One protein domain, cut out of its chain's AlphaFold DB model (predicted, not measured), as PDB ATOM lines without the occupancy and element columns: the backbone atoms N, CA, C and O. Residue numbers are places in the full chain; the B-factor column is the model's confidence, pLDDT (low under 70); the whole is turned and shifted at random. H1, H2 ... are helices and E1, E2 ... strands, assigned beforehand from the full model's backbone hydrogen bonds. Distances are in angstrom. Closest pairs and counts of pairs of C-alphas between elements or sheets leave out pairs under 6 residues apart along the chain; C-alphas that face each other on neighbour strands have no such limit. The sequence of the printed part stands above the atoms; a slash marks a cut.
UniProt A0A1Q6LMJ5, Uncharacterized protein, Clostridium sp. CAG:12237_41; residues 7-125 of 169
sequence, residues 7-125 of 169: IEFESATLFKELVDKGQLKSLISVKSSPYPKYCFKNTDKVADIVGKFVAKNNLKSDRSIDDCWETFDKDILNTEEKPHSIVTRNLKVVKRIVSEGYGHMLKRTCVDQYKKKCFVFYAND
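What this domain is: This is residues 7 to 125 of the 169 residues of an uncharacterized protein of Clostridium sp. CAG:12237_41 (UniProt A0A1Q6LMJ5). Two small sheets of three strands stand edge to edge, E2 beside E5, as a wall; H1 covers one sheet and H5 the other, and these two helices pack on each other. H3 packs on H1 at one end, and a long link leads from it to H4. The 119 printed residues run E1 H1 H2 E2 E3 H3 H4 E4 H5 H6 E5 E6, six named helices and six named strands, class mixed. The sheets, both antiparallel, have the orders E1 E3 E2 and E4 E6 E5. The whole is compact, radius of gyration of the C-alphas 13.9 A, spans 39 by 36 by 23 A.

How they stand to each other: E1, residues 7 to 9, is the antiparallel neighbour of E3, residues 36 to 41, with N 7 and O 40 2.9 A apart. E2, residues 27 to 32, forms a hairpin with E3, with N 37 and O 31 2.8 A apart. H1, residues 12 to 20, and H2, residues 23 to 26, lie between E1 and E2 in the chain: a split strand-helix-strand unit, two strands running the same way with E3 between them, its crossover right-handed. H1 is on this sheet at a height of 10.2 A; H2 only grazes it. H3, residues 44 to 56, also grazes it and touches H1, closest C-alphas Leu 14 and Phe 53, 7.0 A, at a steep tilt of 42 degrees, opposite ways. A second such unit, also right-handed, holds E4, residues 85 to 88, H5, residues 91 to 99, H6, residues 102 to 105, and E5, residues 106 to 111, with E6, residues 117 to 122, between the strands. E4 and E6 have N 86 and O 121 2.9 A apart; E5 and E6, a hairpin, have N 118 and O 110 2.8 A apart. H5 is on this sheet at a height of 10.1 A, and H6 grazes both sheets. H1, the hub, touches H5 at Lys 16 and Val 98, closest C-alphas 5.7 A, at a steep tilt of 48 degrees, opposite ways, and H6 at Ala 12 and His 104, closest C-alphas 5.3 A. The closest C-alphas of E2 and E5, Val 30 and Arg 108, are 4.6 A apart. H4, residues 69 to 77, only just touches H6, with 3 pairs of C-alphas within 8 A, the closest Phe 72 and Met 105, 7.7 A. Every O i to N i+4 pair is within hydrogen-bond range in H1, H3, H4 and H5; H2 and H6 are too short for one.

Where its parts are: E1 begins at C-alpha 7 (-58.135, -3.253, 40.910). H3 is 18.1 A long, E3 16.4 A and E6 16.8 A; E6 ends at C-alpha 122 (-34.707, -2.158, 41.992).

The domain as a whole: The C-alphas farthest apart, Asp 44 and Glu 80, are 42.8 A apart. The printed part has no cut. The link H3 to H4, residues 57 to 68, is long. Mean pLDDT of the printed part is 93.5; no printed residue is under 70.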
ATOM      1  N   ILE A   7     -58.400  -2.253  39.886       94.69
ATOM      2  CA  ILE A   7     -58.135  -3.253  40.910       94.69
ATOM      3  C   ILE A   7     -56.717  -3.004  41.411       94.69
ATOM      4  O   ILE A   7     -55.769  -3.002  40.620       94.69
ATOM      5  N   GLU A   8     -56.594  -2.756  42.712       95.56
ATOM      6  CA  GLU A   8     -55.322  -2.550  43.398       95.56
ATOM      7  C   GLU A   8     -55.070  -3.692  44.381       95.56
ATOM      8  O   GLU A   8     -55.987  -4.131  45.074       95.56
ATOM      9  N   PHE A   9     -53.834  -4.179  44.430       95.94
ATOM     10  CA  PHE A   9     -53.410  -5.241  45.340       95.94
ATOM     11  C   PHE A   9     -51.900  -5.153  45.594       95.94
ATOM     12  O   PHE A   9     -51.176  -4.470  44.862       95.94
ATOM     13  N   GLU A  10     -51.422  -5.831  46.636       95.69
ATOM     14  CA  GLU A  10     -50.021  -5.763  47.090       95.69
ATOM     15  C   GLU A  10     -49.316  -7.130  47.057       95.69
ATOM     16  O   GLU A  10     -48.156  -7.221  47.439       95.69
ATOM     17  N   SER A  11     -49.982  -8.185  46.571       95.94
ATOM     18  CA  SER A  11     -49.380  -9.514  46.421       95.94
ATOM     19  C   SER A  11     -48.522  -9.648  45.156       95.94
ATOM     20  O   SER A  11     -48.999  -9.454  44.029       95.94
ATOM     21  N   ALA A  12     -47.265 -10.061  45.330       96.00
ATOM     22  CA  ALA A  12     -46.348 -10.381  44.235       96.00
ATOM     23  C   ALA A  12     -46.756 -11.670  43.496       96.00
ATOM     24  O   ALA A  12     -46.600 -11.765  42.275       96.00
ATOM     25  N   THR A  13     -47.337 -12.636  44.207       96.56
ATOM     26  CA  THR A  13     -47.874 -13.882  43.648       96.56
ATOM     27  C   THR A  13     -49.078 -13.604  42.754       96.56
ATOM     28  O   THR A  13     -49.118 -14.082  41.619       96.56
ATOM     29  N   LEU A  14     -50.020 -12.763  43.198       97.31
ATOM     30  CA  LEU A  14     -51.138 -12.334  42.351       97.31
ATOM     31  C   LEU A  14     -50.643 -11.552  41.128       97.31
ATOM     32  O   LEU A  14     -51.148 -11.730  40.016       97.31
ATOM     33  N   PHE A  15     -49.618 -10.711  41.304       97.62
ATOM     34  CA  PHE A  15     -49.008 -10.013  40.177       97.62
ATOM     35  C   PHE A  15     -48.445 -10.998  39.149       97.62
ATOM     36  O   PHE A  15     -48.725 -10.858  37.955       97.62
ATOM     37  N   LYS A  16     -47.714 -12.024  39.603       97.44
ATOM     38  CA  LYS A  16     -47.200 -13.094  38.743       97.44
ATOM     39  C   LYS A  16     -48.317 -13.815  37.997       97.44
ATOM     40  O   LYS A  16     -48.244 -13.914  36.773       97.44
ATOM     41  N   GLU A  17     -49.387 -14.209  38.680       97.25
ATOM     42  CA  GLU A  17     -50.512 -14.900  38.041       97.25
ATOM     43  C   GLU A  17     -51.166 -14.061  36.928       97.25
ATOM     44  O   GLU A  17     -51.465 -14.567  35.841       97.25
ATOM     45  N   LEU A  18     -51.340 -12.756  37.153       97.75
ATOM     46  CA  LEU A  18     -51.851 -11.845  36.129       97.75
ATOM     47  C   LEU A  18     -50.897 -11.727  34.933       97.75
ATOM     48  O   LEU A  18     -51.352 -11.698  33.784       97.75
ATOM     49  N   VAL A  19     -49.585 -11.662  35.167       97.06
ATOM     50  CA  VAL A  19     -48.585 -11.600  34.089       97.06
ATOM     51  C   VAL A  19     -48.564 -12.892  33.271       97.06
ATOM     52  O   VAL A  19     -48.601 -12.808  32.037       97.06
ATOM     53  N   ASP A  20     -48.590 -14.050  33.930       95.69
ATOM     54  CA  ASP A  20     -48.594 -15.374  33.296       95.69
ATOM     55  C   ASP A  20     -49.852 -15.578  32.438       95.69
ATOM     56  O   ASP A  20     -49.781 -16.074  31.312       95.69
ATOM     57  N   LYS A  21     -51.004 -15.062  32.888       96.38
ATOM     58  CA  LYS A  21     -52.266 -15.036  32.119       96.38
ATOM     59  C   LYS A  21     -52.355 -13.882  31.107       96.38
ATOM     60  O   LYS A  21     -53.432 -13.544  30.604       96.38
ATOM     61  N   GLY A  22     -51.224 -13.248  30.791       95.44
ATOM     62  CA  GLY A  22     -51.100 -12.258  29.721       95.44
ATOM     63  C   GLY A  22     -51.699 -10.884  30.030       95.44
ATOM     64  O   GLY A  22     -51.810 -10.058  29.120       95.44
ATOM     65  N   GLN A  23     -52.045 -10.597  31.287       96.50
ATOM     66  CA  GLN A  23     -52.694  -9.345  31.688       96.50
ATOM     67  C   GLN A  23     -51.721  -8.189  31.933       96.50
ATOM     68  O   GLN A  23     -52.161  -7.095  32.267       96.50
ATOM     69  N   LEU A  24     -50.415  -8.348  31.682       95.12
ATOM     70  CA  LEU A  24     -49.433  -7.265  31.853       95.12
ATOM     71  C   LEU A  24     -49.796  -5.978  31.077       95.12
ATOM     72  O   LEU A  24     -49.481  -4.877  31.516       95.12
ATOM     73  N   LYS A  25     -50.496  -6.088  29.938       92.50
ATOM     74  CA  LYS A  25     -50.987  -4.917  29.181       92.50
ATOM     75  C   LYS A  25     -52.040  -4.104  29.948       92.50
ATOM     76  O   LYS A  25     -52.155  -2.902  29.719       92.50
ATOM     77  N   SER A  26     -52.780  -4.757  30.843       94.81
ATOM     78  CA  SER A  26     -53.827  -4.176  31.687       94.81
ATOM     79  C   SER A  26     -53.271  -3.513  32.952       94.81
ATOM     80  O   SER A  26     -54.009  -2.794  33.620       94.81
ATOM     81  N   LEU A  27     -51.983  -3.701  33.273       95.88
ATOM     82  CA  LEU A  27     -51.315  -2.987  34.364       95.88
ATOM     83  C   LEU A  27     -51.298  -1.489  34.042       95.88
ATOM     84  O   LEU A  27     -50.656  -1.071  33.080       95.88
ATOM     85  N   ILE A  28     -51.989  -0.671  34.829       94.62
ATOM     86  CA  ILE A  28     -52.047   0.787  34.670       94.62
ATOM     87  C   ILE A  28     -50.772   1.397  35.232       94.62
ATOM     88  O   ILE A  28     -50.062   2.102  34.510       94.62
ATOM     89  N   SER A  29     -50.486   1.103  36.498       94.75
ATOM     90  CA  SER A  29     -49.328   1.636  37.197       94.75
ATOM     91  C   SER A  29     -48.881   0.758  38.358       94.75
ATOM     92  O   SER A  29     -49.624  -0.094  38.840       94.75
ATOM     93  N   VAL A  30     -47.653   0.999  38.811       96.50
ATOM     94  CA  VAL A  30     -47.156   0.513  40.101       96.50
ATOM     95  C   VAL A  30     -46.709   1.707  40.928       96.50
ATOM     96  O   VAL A  30     -46.006   2.585  40.413       96.50
ATOM     97  N   LYS A  31     -47.137   1.746  42.190       90.75
ATOM     98  CA  LYS A  31     -46.737   2.751  43.181       90.75
ATOM     99  C   LYS A  31     -46.098   2.027  44.359       90.75
ATOM    100  O   LYS A  31     -46.711   1.102  44.866       90.75
ATOM    101  N   SER A  32     -44.918   2.451  44.802       87.25
ATOM    102  CA  SER A  32     -44.273   1.872  45.988       87.25
ATOM    103  C   SER A  32     -44.349   2.824  47.175       87.25
ATOM    104  O   SER A  32     -43.901   3.964  47.048       87.25
ATOM    105  N   SER A  33     -44.918   2.370  48.295       83.94
ATOM    106  CA  SER A  33     -44.945   3.120  49.561       83.94
ATOM    107  C   SER A  33     -45.299   2.230  50.769       83.94
ATOM    108  O   SER A  33     -46.474   2.158  51.127       83.94
ATOM    109  N   PRO A  34     -44.326   1.596  51.449       87.19
ATOM    110  CA  PRO A  34     -42.952   1.338  51.006       87.19
ATOM    111  C   PRO A  34     -42.859   0.149  50.026       87.19
ATOM    112  O   PRO A  34     -41.938   0.088  49.215       87.19
ATOM    113  N   TYR A  35     -43.866  -0.728  50.028       92.69
ATOM    114  CA  TYR A  35     -43.991  -1.898  49.154       92.69
ATOM    115  C   TYR A  35     -44.723  -1.574  47.848       92.69
ATOM    116  O   TYR A  35     -45.478  -0.592  47.806       92.69
ATOM    117  N   PRO A  36     -44.530  -2.373  46.783       94.50
ATOM    118  CA  PRO A  36     -45.228  -2.178  45.523       94.50
ATOM    119  C   PRO A  36     -46.724  -2.478  45.646       94.50
ATOM    120  O   PRO A  36     -47.148  -3.547  46.073       94.50
ATOM    121  N   LYS A  37     -47.528  -1.531  45.174       96.62
ATOM    122  CA  LYS A  37     -48.960  -1.673  44.936       96.62
ATOM    123  C   LYS A  37     -49.211  -1.711  43.439       96.62
ATOM    124  O   LYS A  37     -48.910  -0.746  42.722       96.62
ATOM    125  N   TYR A  38     -49.760  -2.823  42.972       97.19
ATOM    126  CA  TYR A  38     -50.040  -3.067  41.567       97.19
ATOM    127  C   TYR A  38     -51.455  -2.608  41.239       97.19
ATOM    128  O   TYR A  38     -52.417  -3.061  41.849       97.19
ATOM    129  N   CYS A  39     -51.589  -1.713  40.263       96.75
ATOM    130  CA  CYS A  39     -52.870  -1.154  39.855       96.75
ATOM    131  C   CYS A  39     -53.205  -1.607  38.433       96.75
ATOM    132  O   CYS A  39     -52.594  -1.145  37.467       96.75
ATOM    133  N   PHE A  40     -54.208  -2.468  38.284       96.94
ATOM    134  CA  PHE A  40     -54.686  -2.972  36.996       96.94
ATOM    135  C   PHE A  40     -56.021  -2.339  36.602       96.94
ATOM    136  O   PHE A  40     -56.821  -1.934  37.444       96.94
ATOM    137  N   LYS A  41     -56.275  -2.265  35.295       95.81
ATOM    138  CA  LYS A  41     -57.594  -1.914  34.763       95.81
ATOM    139  C   LYS A  41     -58.592  -3.008  35.140       95.81
ATOM    140  O   LYS A  41     -58.323  -4.177  34.859       95.81
ATOM    141  N   ASN A  42     -59.736  -2.623  35.705       95.25
ATOM    142  CA  ASN A  42     -60.827  -3.555  35.942       95.25
ATOM    143  C   ASN A  42     -61.413  -3.983  34.589       95.25
ATOM    144  O   ASN A  42     -61.979  -3.186  33.845       95.25
ATOM    145  N   THR A  43     -61.167  -5.231  34.226       95.19
ATOM    146  CA  THR A  43     -61.743  -5.895  33.055       95.19
ATOM    147  C   THR A  43     -62.230  -7.245  33.537       95.19
ATOM    148  O   THR A  43     -61.606  -7.792  34.446       95.19
ATOM    149  N   ASP A  44     -63.244  -7.822  32.900       94.75
ATOM    150  CA  ASP A  44     -63.817  -9.106  33.331       94.75
ATOM    151  C   ASP A  44     -62.748 -10.191  33.524       94.75
ATOM    152  O   ASP A  44     -62.778 -10.937  34.494       94.75
ATOM    153  N   LYS A  45     -61.725 -10.219  32.655       96.19
ATOM    154  CA  LYS A  45     -60.591 -11.149  32.774       96.19
ATOM    155  C   LYS A  45     -59.732 -10.894  34.011       96.19
ATOM    156  O   LYS A  45     -59.332 -11.840  34.674       96.19
ATOM    157  N   VAL A  46     -59.404  -9.635  34.299       96.81
ATOM    158  CA  VAL A  46     -58.611  -9.286  35.490       96.81
ATOM    159  C   VAL A  46     -59.428  -9.560  36.752       96.81
ATOM    160  O   VAL A  46     -58.901 -10.169  37.675       96.81
ATOM    161  N   ALA A  47     -60.704  -9.169  36.769       95.94
ATOM    162  CA  ALA A  47     -61.612  -9.407  37.884       95.94
ATOM    163  C   ALA A  47     -61.793 -10.905  38.170       95.94
ATOM    164  O   ALA A  47     -61.700 -11.309  39.323       95.94
ATOM    165  N   ASP A  48     -61.964 -11.735  37.136       97.06
ATOM    166  CA  ASP A  48     -62.065 -13.194  37.267       97.06
ATOM    167  C   ASP A  48     -60.796 -13.811  37.877       97.06
ATOM    168  O   ASP A  48     -60.876 -14.613  38.808       97.06
ATOM    169  N   ILE A  49     -59.613 -13.404  37.401       97.56
ATOM    170  CA  ILE A  49     -58.329 -13.896  37.927       97.56
ATOM    171  C   ILE A  49     -58.163 -13.496  39.394       97.56
ATOM    172  O   ILE A  49     -57.859 -14.342  40.234       97.56
ATOM    173  N   VAL A  50     -58.394 -12.219  39.709       96.56
ATOM    174  CA  VAL A  50     -58.270 -11.700  41.074       96.56
ATOM    175  C   VAL A  50     -59.293 -12.363  41.994       96.56
ATOM    176  O   VAL A  50     -58.927 -12.805  43.076       96.56
ATOM    177  N   GLY A  51     -60.547 -12.507  41.561       95.69
ATOM    178  CA  GLY A  51     -61.605 -13.153  42.337       95.69
ATOM    179  C   GLY A  51     -61.277 -14.606  42.678       95.69
ATOM    180  O   GLY A  51     -61.387 -15.005  43.836       95.69
ATOM    181  N   LYS A  52     -60.789 -15.385  41.702       96.81
ATOM    182  CA  LYS A  52     -60.336 -16.770  41.923       96.81
ATOM    183  C   LYS A  52     -59.157 -16.845  42.887       96.81
ATOM    184  O   LYS A  52     -59.143 -17.703  43.768       96.81
ATOM    185  N   PHE A  53     -58.186 -15.949  42.740       96.44
ATOM    186  CA  PHE A  53     -57.027 -15.894  43.624       96.44
ATOM    187  C   PHE A  53     -57.430 -15.562  45.064       96.44
ATOM    188  O   PHE A  53     -57.035 -16.257  45.996       96.44
ATOM    189  N   VAL A  54     -58.250 -14.530  45.246       94.56
ATOM    190  CA  VAL A  54     -58.734 -14.070  46.551       94.56
ATOM    191  C   VAL A  54     -59.566 -15.164  47.228       94.56
ATOM    192  O   VAL A  54     -59.331 -15.471  48.393       94.56
ATOM    193  N   ALA A  55     -60.456 -15.842  46.496       94.81
ATOM    194  CA  ALA A  55     -61.218 -16.979  47.019       94.81
ATOM    195  C   ALA A  55     -60.319 -18.146  47.473       94.81
ATOM    196  O   ALA A  55     -60.581 -18.761  48.503       94.81
ATOM    197  N   LYS A  56     -59.234 -18.425  46.739       95.19
ATOM    198  CA  LYS A  56     -58.261 -19.472  47.087       95.19
ATOM    199  C   LYS A  56     -57.404 -19.118  48.310       95.19
ATOM    200  O   LYS A  56     -56.983 -20.017  49.028       95.19
ATOM    201  N   ASN A  57     -57.141 -17.833  48.548       93.31
ATOM    202  CA  ASN A  57     -56.211 -17.354  49.576       93.31
ATOM    203  C   ASN A  57     -56.927 -16.685  50.762       93.31
ATOM    204  O   ASN A  57     -56.440 -15.695  51.306       93.31
ATOM    205  N   ASN A  58     -58.086 -17.207  51.178       91.44
ATOM    206  CA  ASN A  58     -58.843 -16.710  52.338       91.44
ATOM    207  C   ASN A  58     -59.164 -15.206  52.268       91.44
ATOM    208  O   ASN A  58     -59.019 -14.476  53.247       91.44
ATOM    209  N   LEU A  59     -59.584 -14.749  51.090       87.81
ATOM    210  CA  LEU A  59     -59.907 -13.360  50.767       87.81
ATOM    211  C   LEU A  59     -58.727 -12.375  50.803       87.81
ATOM    212  O   LEU A  59     -58.934 -11.162  50.791       87.81
ATOM    213  N   LYS A  60     -57.491 -12.876  50.790       88.19
ATOM    214  CA  LYS A  60     -56.290 -12.040  50.778       88.19
ATOM    215  C   LYS A  60     -55.802 -11.781  49.352       88.19
ATOM    216  O   LYS A  60     -55.845 -12.654  48.484       88.19
ATOM    217  N   SER A  61     -55.264 -10.585  49.134       88.69
ATOM    218  CA  SER A  61     -54.527 -10.175  47.922       88.69
ATOM    219  C   SER A  61     -53.329  -9.275  48.250       88.69
ATOM    220  O   SER A  61     -52.810  -8.549  47.399       88.69
ATOM    221  N   ASP A  62     -52.900  -9.299  49.505       90.56
ATOM    222  CA  ASP A  62     -51.860  -8.438  50.044       90.56
ATOM    223  C   ASP A  62     -50.551  -9.200  50.268       90.56
ATOM    224  O   ASP A  62     -50.383 -10.357  49.875       90.56
ATOM    225  N   ARG A  63     -49.619  -8.516  50.925       89.56
ATOM    226  CA  ARG A  63     -48.275  -9.000  51.213       89.56
ATOM    227  C   ARG A  63     -48.236 -10.275  52.052       89.56
ATOM    228  O   ARG A  63     -47.279 -11.024  51.946       89.56
ATOM    229  N   SER A  64     -49.257 -10.560  52.862       91.12
ATOM    230  CA  SER A  64     -49.257 -11.718  53.771       91.12
ATOM    231  C   SER A  64     -49.281 -13.080  53.066       91.12
ATOM    232  O   SER A  64     -49.245 -14.107  53.738       91.12
ATOM    233  N   ILE A  65     -49.376 -13.091  51.735       91.06
ATOM    234  CA  ILE A  65     -49.372 -14.293  50.897       91.06
ATOM    235  C   ILE A  65     -47.974 -14.584  50.334       91.06
ATOM    236  O   ILE A  65     -47.739 -15.697  49.872       91.06
ATOM    237  N   ASP A  66     -47.056 -13.610  50.332       92.12
ATOM    238  CA  ASP A  66     -45.747 -13.774  49.696       92.12
ATOM    239  C   ASP A  66     -44.606 -13.816  50.716       92.12
ATOM    240  O   ASP A  66     -44.474 -12.933  51.560       92.12
ATOM    241  N   ASP A  67     -43.703 -14.777  50.549       91.06
ATOM    242  CA  ASP A  67     -42.525 -14.933  51.415       91.06
ATOM    243  C   ASP A  67     -41.380 -13.967  51.047       91.06
ATOM    244  O   ASP A  67     -40.422 -13.788  51.793       91.06
ATOM    245  N   CYS A  68     -41.460 -13.302  49.888       90.19
ATOM    246  CA  CYS A  68     -40.381 -12.458  49.360       90.19
ATOM    247  C   CYS A  68     -40.139 -11.150  50.136       90.19
ATOM    248  O   CYS A  68     -39.176 -10.436  49.848       90.19
ATOM    249  N   TRP A  69     -41.008 -10.801  51.090       92.00
ATOM    250  CA  TRP A  69     -40.941  -9.509  51.774       92.00
ATOM    251  C   TRP A  69     -39.827  -9.420  52.810       92.00
ATOM    252  O   TRP A  69     -39.306  -8.330  53.009       92.00
ATOM    253  N   GLU A  70     -39.399 -10.538  53.398       89.31
ATOM    254  CA  GLU A  70     -38.263 -10.539  54.327       89.31
ATOM    255  C   GLU A  70     -36.976 -10.082  53.620       89.31
ATOM    256  O   GLU A  70     -36.281  -9.171  54.077       89.31
ATOM    257  N   THR A  71     -36.709 -10.638  52.436       89.12
ATOM    258  CA  THR A  71     -35.594 -10.218  51.577       89.12
ATOM    259  C   THR A  71     -35.761  -8.775  51.104       89.12
ATOM    260  O   THR A  71     -34.802  -8.009  51.108       89.12
ATOM    261  N   PHE A  72     -36.981  -8.367  50.735       91.62
ATOM    262  CA  PHE A  72     -37.260  -6.985  50.331       91.62
ATOM    263  C   PHE A  72     -36.945  -5.989  51.456       91.62
ATOM    264  O   PHE A  72     -36.335  -4.948  51.217       91.62
ATOM    265  N   ASP A  73     -37.334  -6.306  52.688       91.50
ATOM    266  CA  ASP A  73     -37.089  -5.444  53.837       91.50
ATOM    267  C   ASP A  73     -35.591  -5.272  54.076       91.50
ATOM    268  O   ASP A  73     -35.116  -4.145  54.216       91.50
ATOM    269  N   LYS A  74     -34.837  -6.375  54.047       89.69
ATOM    270  CA  LYS A  74     -33.384  -6.372  54.232       89.69
ATOM    271  C   LYS A  74     -32.650  -5.614  53.123       89.69
ATOM    272  O   LYS A  74     -31.844  -4.734  53.415       89.69
ATOM    273  N   ASP A  75     -32.941  -5.938  51.868       88.19
ATOM    274  CA  ASP A  75     -32.110  -5.527  50.734       88.19
ATOM    275  C   ASP A  75     -32.558  -4.194  50.109       88.19
ATOM    276  O   ASP A  75     -31.823  -3.592  49.324       88.19
ATOM    277  N   ILE A  76     -33.774  -3.723  50.417       89.88
ATOM    278  CA  ILE A  76     -34.357  -2.526  49.787       89.88
ATOM    279  C   ILE A  76     -34.797  -1.483  50.811       89.88
ATOM    280  O   ILE A  76     -34.500  -0.302  50.613       89.88
ATOM    281  N   LEU A  77     -35.534  -1.862  51.861       88.69
ATOM    282  CA  LEU A  77     -36.061  -0.877  52.815       88.69
ATOM    283  C   LEU A  77     -35.040  -0.455  53.865       88.69
ATOM    284  O   LEU A  77     -34.945   0.736  54.154       88.69
ATOM    285  N   ASN A  78     -34.288  -1.414  54.402       88.00
ATOM    286  CA  ASN A  78     -33.402  -1.216  55.549       88.00
ATOM    287  C   ASN A  78     -31.924  -1.054  55.165       88.00
ATOM    288  O   ASN A  78     -31.075  -0.943  56.046       88.00
ATOM    289  N   THR A  79     -31.603  -1.033  53.870       87.50
ATOM    290  CA  THR A  79     -30.249  -0.718  53.394       87.50
ATOM    291  C   THR A  79     -29.948   0.777  53.545       87.50
ATOM    292  O   THR A  79     -30.808   1.623  53.286       87.50
ATOM    293  N   GLU A  80     -28.716   1.111  53.940       79.31
ATOM    294  CA  GLU A  80     -28.250   2.498  54.089       79.31
ATOM    295  C   GLU A  80     -28.245   3.239  52.744       79.31
ATOM    296  O   GLU A  80     -28.706   4.380  52.640       79.31
ATOM    297  N   GLU A  81     -27.793   2.562  51.685       83.00
ATOM    298  CA  GLU A  81     -27.826   3.073  50.320       83.00
ATOM    299  C   GLU A  81     -28.974   2.446  49.537       83.00
ATOM    300  O   GLU A  81     -29.088   1.223  49.407       83.00
ATOM    301  N   LYS A  82     -29.832   3.296  48.964       77.25
ATOM    302  CA  LYS A  82     -30.946   2.820  48.142       77.25
ATOM    303  C   LYS A  82     -30.411   2.146  46.879       77.25
ATOM    304  O   LYS A  82     -29.630   2.774  46.160       77.25
ATOM    305  N   PRO A  83     -30.912   0.948  46.522       82.38
ATOM    306  CA  PRO A  83     -30.459   0.261  45.326       82.38
ATOM    307  C   PRO A  83     -30.667   1.122  44.083       82.38
ATOM    308  O   PRO A  83     -31.678   1.831  43.938       82.38
ATOM    309  N   HIS A  84     -29.727   0.999  43.146       91.00
ATOM    310  CA  HIS A  84     -29.853   1.555  41.805       91.00
ATOM    311  C   HIS A  84     -31.134   1.043  41.124       91.00
ATOM    312  O   HIS A  84     -31.841   0.169  41.627       91.00
ATOM    313  N   SER A  85     -31.499   1.620  39.980       94.12
ATOM    314  CA  SER A  85     -32.721   1.230  39.273       94.12
ATOM    315  C   SER A  85     -32.425   0.706  37.876       94.12
ATOM    316  O   SER A  85     -31.697   1.333  37.112       94.12
ATOM    317  N   ILE A  86     -33.056  -0.412  37.524       95.88
ATOM    318  CA  ILE A  86     -33.018  -0.985  36.180       95.88
ATOM    319  C   ILE A  86     -34.303  -0.583  35.461       95.88
ATOM    320  O   ILE A  86     -35.409  -0.844  35.936       95.88
ATOM    321  N   VAL A  87     -34.167   0.074  34.308       95.62
ATOM    322  CA  VAL A  87     -35.302   0.556  33.511       95.62
ATOM    323  C   VAL A  87     -35.418  -0.251  32.225       95.62
ATOM    324  O   VAL A  87     -34.435  -0.446  31.508       95.62
ATOM    325  N   THR A  88     -36.630  -0.698  31.898       95.44
ATOM    326  CA  THR A  88     -36.907  -1.393  30.637       95.44
ATOM    327  C   THR A  88     -38.261  -1.012  30.040       95.44
ATOM    328  O   THR A  88     -39.224  -0.711  30.748       95.44
ATOM    329  N   ARG A  89     -38.337  -1.041  28.705       93.88
ATOM    330  CA  ARG A  89     -39.584  -0.977  27.914       93.88
ATOM    331  C   ARG A  89     -39.967  -2.339  27.339       93.88
ATOM    332  O   ARG A  89     -41.043  -2.494  26.762       93.88
ATOM    333  N   ASN A  90     -39.072  -3.315  27.451       94.31
ATOM    334  CA  ASN A  90     -39.223  -4.619  26.841       94.31
ATOM    335  C   ASN A  90     -40.154  -5.480  27.700       94.31
ATOM    336  O   ASN A  90     -39.812  -5.892  28.807       94.31
ATOM    337  N   LEU A  91     -41.351  -5.768  27.187       94.38
ATOM    338  CA  LEU A  91     -42.332  -6.574  27.915       94.38
ATOM    339  C   LEU A  91     -41.865  -8.017  28.144       94.38
ATOM    340  O   LEU A  91     -42.367  -8.652  29.064       94.38
ATOM    341  N   LYS A  92     -40.932  -8.541  27.337       95.44
ATOM    342  CA  LYS A  92     -40.366  -9.878  27.564       95.44
ATOM    343  C   LYS A  92     -39.468  -9.904  28.792       95.44
ATOM    344  O   LYS A  92     -39.628 -10.795  29.614       95.44
ATOM    345  N   VAL A  93     -38.644  -8.865  28.965       97.06
ATOM    346  CA  VAL A  93     -37.853  -8.647  30.186       97.06
ATOM    347  C   VAL A  93     -38.772  -8.649  31.403       97.06
ATOM    348  O   VAL A  93     -38.572  -9.428  32.324       97.06
ATOM    349  N   VAL A  94     -39.840  -7.843  31.379       97.31
ATOM    350  CA  VAL A  94     -40.790  -7.754  32.502       97.31
ATOM    351  C   VAL A  94     -41.443  -9.103  32.796       97.31
ATOM    352  O   VAL A  94     -41.491  -9.512  33.950       97.31
ATOM    353  N   LYS A  95     -41.930  -9.802  31.764       97.00
ATOM    354  CA  LYS A  95     -42.535 -11.130  31.929       97.00
ATOM    355  C   LYS A  95     -41.567 -12.114  32.570       97.00
ATOM    356  O   LYS A  95     -41.957 -12.795  33.508       97.00
ATOM    357  N   ARG A  96     -40.321 -12.150  32.093       97.56
ATOM    358  CA  ARG A  96     -39.308 -13.086  32.572       97.56
ATOM    359  C   ARG A  96     -38.863 -12.792  34.006       97.56
ATOM    360  O   ARG A  96     -38.822 -13.704  34.822       97.56
ATOM    361  N   ILE A  97     -38.642 -11.519  34.344       97.62
ATOM    362  CA  ILE A  97     -38.369 -11.084  35.726       97.62
ATOM    363  C   ILE A  97     -39.480 -11.565  36.667       97.62
ATOM    364  O   ILE A  97     -39.210 -12.134  37.721       97.62
ATOM    365  N   VAL A  98     -40.742 -11.354  36.278       97.00
ATOM    366  CA  VAL A  98     -41.895 -11.735  37.102       97.00
ATOM    367  C   VAL A  98     -42.028 -13.256  37.211       97.00
ATOM    368  O   VAL A  98     -42.256 -13.761  38.310       97.00
ATOM    369  N   SER A  99     -41.831 -14.001  36.118       95.50
ATOM    370  CA  SER A  99     -41.896 -15.465  36.148       95.50
ATOM    371  C   SER A  99     -40.805 -16.081  37.027       95.50
ATOM    372  O   SER A  99     -41.087 -17.043  37.743       95.50
ATOM    373  N   GLU A 100     -39.601 -15.493  37.034       95.62
ATOM    374  CA  GLU A 100     -38.470 -15.905  37.882       95.62
ATOM    375  C   GLU A 100     -38.637 -15.482  39.361       95.62
ATOM    376  O   GLU A 100     -37.785 -15.791  40.183       95.62
ATOM    377  N   GLY A 101     -39.748 -14.831  39.736       94.62
ATOM    378  CA  GLY A 101     -40.088 -14.527  41.137       94.62
ATOM    379  C   GLY A 101     -39.713 -13.119  41.605       94.62
ATOM    380  O   GLY A 101     -40.055 -12.718  42.716       94.62
ATOM    381  N   TYR A 102     -39.109 -12.305  40.742       96.00
ATOM    382  CA  TYR A 102     -38.651 -10.951  41.072       96.00
ATOM    383  C   TYR A 102     -39.719  -9.864  40.855       96.00
ATOM    384  O   TYR A 102     -39.414  -8.674  40.760       96.00
ATOM    385  N   GLY A 103     -41.001 -10.240  40.776       95.12
ATOM    386  CA  GLY A 103     -42.104  -9.291  40.572       95.12
ATOM    387  C   GLY A 103     -42.227  -8.239  41.684       95.12
ATOM    388  O   GLY A 103     -42.578  -7.089  41.405       95.12
ATOM    389  N   HIS A 104     -41.865  -8.606  42.915       95.06
ATOM    390  CA  HIS A 104     -41.814  -7.729  44.090       95.06
ATOM    391  C   HIS A 104     -40.764  -6.606  43.965       95.06
ATOM    392  O   HIS A 104     -40.883  -5.568  44.610       95.06
ATOM    393  N   MET A 105     -39.771  -6.750  43.080       95.44
ATOM    394  CA  MET A 105     -38.749  -5.723  42.840       95.44
ATOM    395  C   MET A 105     -39.219  -4.602  41.897       95.44
ATOM    396  O   MET A 105     -38.470  -3.656  41.636       95.44
ATOM    397  N   LEU A 106     -40.443  -4.679  41.358       96.06
ATOM    398  CA  LEU A 106     -41.010  -3.644  40.494       96.06
ATOM    399  C   LEU A 106     -41.379  -2.399  41.313       96.06
ATOM    400  O   LEU A 106     -42.458  -2.297  41.882       96.06
ATOM    401  N   LYS A 107     -40.493  -1.405  41.309       94.31
ATOM    402  CA  LYS A 107     -40.626  -0.165  42.082       94.31
ATOM    403  C   LYS A 107     -41.757   0.730  41.585       94.31
ATOM    404  O   LYS A 107     -42.538   1.271  42.368       94.31
ATOM    405  N   ARG A 108     -41.804   0.984  40.278       95.06
ATOM    406  CA  ARG A 108     -42.812   1.862  39.670       95.06
ATOM    407  C   ARG A 108     -42.896   1.669  38.169       95.06
ATOM    408  O   ARG A 108     -41.988   1.144  37.528       95.06
ATOM    409  N   THR A 109     -43.955   2.217  37.597       95.75
ATOM    410  CA  THR A 109     -44.051   2.463  36.157       95.75
ATOM    411  C   THR A 109     -43.922   3.953  35.873       95.75
ATOM    412  O   THR A 109     -44.462   4.768  36.621       95.75
ATOM    413  N   CYS A 110     -43.288   4.315  34.767       92.94
ATOM    414  CA  CYS A 110     -43.276   5.685  34.260       92.94
ATOM    415  C   CYS A 110     -43.529   5.707  32.750       92.94
ATOM    416  O   CYS A 110     -43.772   4.672  32.125       92.94
ATOM    417  N   VAL A 111     -43.519   6.901  32.174       92.50
ATOM    418  CA  VAL A 111     -43.668   7.122  30.739       92.50
ATOM    419  C   VAL A 111     -42.388   7.786  30.242       92.50
ATOM    420  O   VAL A 111     -41.898   8.708  30.891       92.50
ATOM    421  N   ASP A 112     -41.823   7.296  29.139       89.81
ATOM    422  CA  ASP A 112     -40.649   7.917  28.518       89.81
ATOM    423  C   ASP A 112     -41.016   9.138  27.660       89.81
ATOM    424  O   ASP A 112     -42.186   9.480  27.464       89.81
ATOM    425  N   GLN A 113     -39.994   9.771  27.082       88.31
ATOM    426  CA  GLN A 113     -40.144  10.897  26.158       88.31
ATOM    427  C   GLN A 113     -41.014  10.591  24.922       88.31
ATOM    428  O   GLN A 113     -41.592  11.501  24.336       88.31
ATOM    429  N   TYR A 114     -41.170   9.318  24.547       90.56
ATOM    430  CA  TYR A 114     -41.979   8.865  23.409       90.56
ATOM    431  C   TYR A 114     -43.393   8.429  23.814       90.56
ATOM    432  O   TYR A 114     -44.089   7.744  23.056       90.56
ATOM    433  N   LYS A 115     -43.822   8.787  25.027       89.88
ATOM    434  CA  LYS A 115     -45.097   8.379  25.623       89.88
ATOM    435  C   LYS A 115     -45.271   6.856  25.738       89.88
ATOM    436  O   LYS A 115     -46.395   6.352  25.765       89.88
ATOM    437  N   LYS A 116     -44.170   6.102  25.816       90.19
ATOM    438  CA  LYS A 116     -44.167   4.648  26.014       90.19
ATOM    439  C   LYS A 116     -43.988   4.310  27.489       90.19
ATOM    440  O   LYS A 116     -43.208   4.932  28.207       90.19
ATOM    441  N   LYS A 117     -44.717   3.289  27.942       93.12
ATOM    442  CA  LYS A 117     -44.641   2.792  29.317       93.12
ATOM    443  C   LYS A 117     -43.282   2.139  29.574       93.12
ATOM    444  O   LYS A 117     -42.856   1.278  28.808       93.12
ATOM    445  N   CYS A 118     -42.658   2.532  30.674       95.38
ATOM    446  CA  CYS A 118     -41.421   1.968  31.192       95.38
ATOM    447  C   CYS A 118     -41.665   1.335  32.560       95.38
ATOM    448  O   CYS A 118     -42.491   1.810  33.345       95.38
ATOM    449  N   PHE A 119     -40.901   0.290  32.844       97.06
ATOM    450  CA  PHE A 119     -40.915  -0.452  34.095       97.06
ATOM    451  C   PHE A 119     -39.584  -0.218  34.795       97.06
ATOM    452  O   PHE A 119     -38.529  -0.375  34.180       97.06
ATOM    453  N   VAL A 120     -39.651   0.210  36.052       96.56
ATOM    454  CA  VAL A 120     -38.487   0.549  36.868       96.56
ATOM    455  C   VAL A 120     -38.401  -0.465  37.995       96.56
ATOM    456  O   VAL A 120     -39.277  -0.490  38.857       96.56
ATOM    457  N   PHE A 121     -37.352  -1.276  37.985       96.75
ATOM    458  CA  PHE A 121     -37.050  -2.264  39.015       96.75
ATOM    459  C   PHE A 121     -35.939  -1.760  39.929       96.75
ATOM    460  O   PHE A 121     -35.102  -0.962  39.497       96.75
ATOM    461  N   TYR A 122     -35.918  -2.227  41.175       94.94
ATOM    462  CA  TYR A 122     -34.707  -2.158  41.992       94.94
ATOM    463  C   TYR A 122     -33.596  -2.999  41.347       94.94
ATOM    464  O   TYR A 122     -33.877  -3.999  40.685       94.94
ATOM    465  N   ALA A 123     -32.348  -2.550  41.475       90.62
ATOM    466  CA  ALA A 123     -31.199  -3.244  40.916       90.62
ATOM    467  C   ALA A 123     -30.993  -4.595  41.606       90.62
ATOM    468  O   ALA A 123     -31.083  -4.706  42.824       90.62
ATOM    469  N   ASN A 124     -30.739  -5.605  40.786       93.69
ATOM    470  CA  ASN A 124     -30.426  -6.969  41.173       93.69
ATOM    471  C   ASN A 124     -29.678  -7.602  39.997       93.69
ATOM    472  O   ASN A 124     -30.065  -7.379  38.843       93.69
ATOM    473  N   ASP A 125     -28.631  -8.373  40.284       94.56
ATOM    474  CA  ASP A 125     -27.754  -8.941  39.255       94.56
ATOM    475  C   ASP A 125     -28.538  -9.809  38.272       94.56
ATOM    476  O   ASP A 125     -28.433  -9.640  37.055       94.56
TER     477      ASP A 125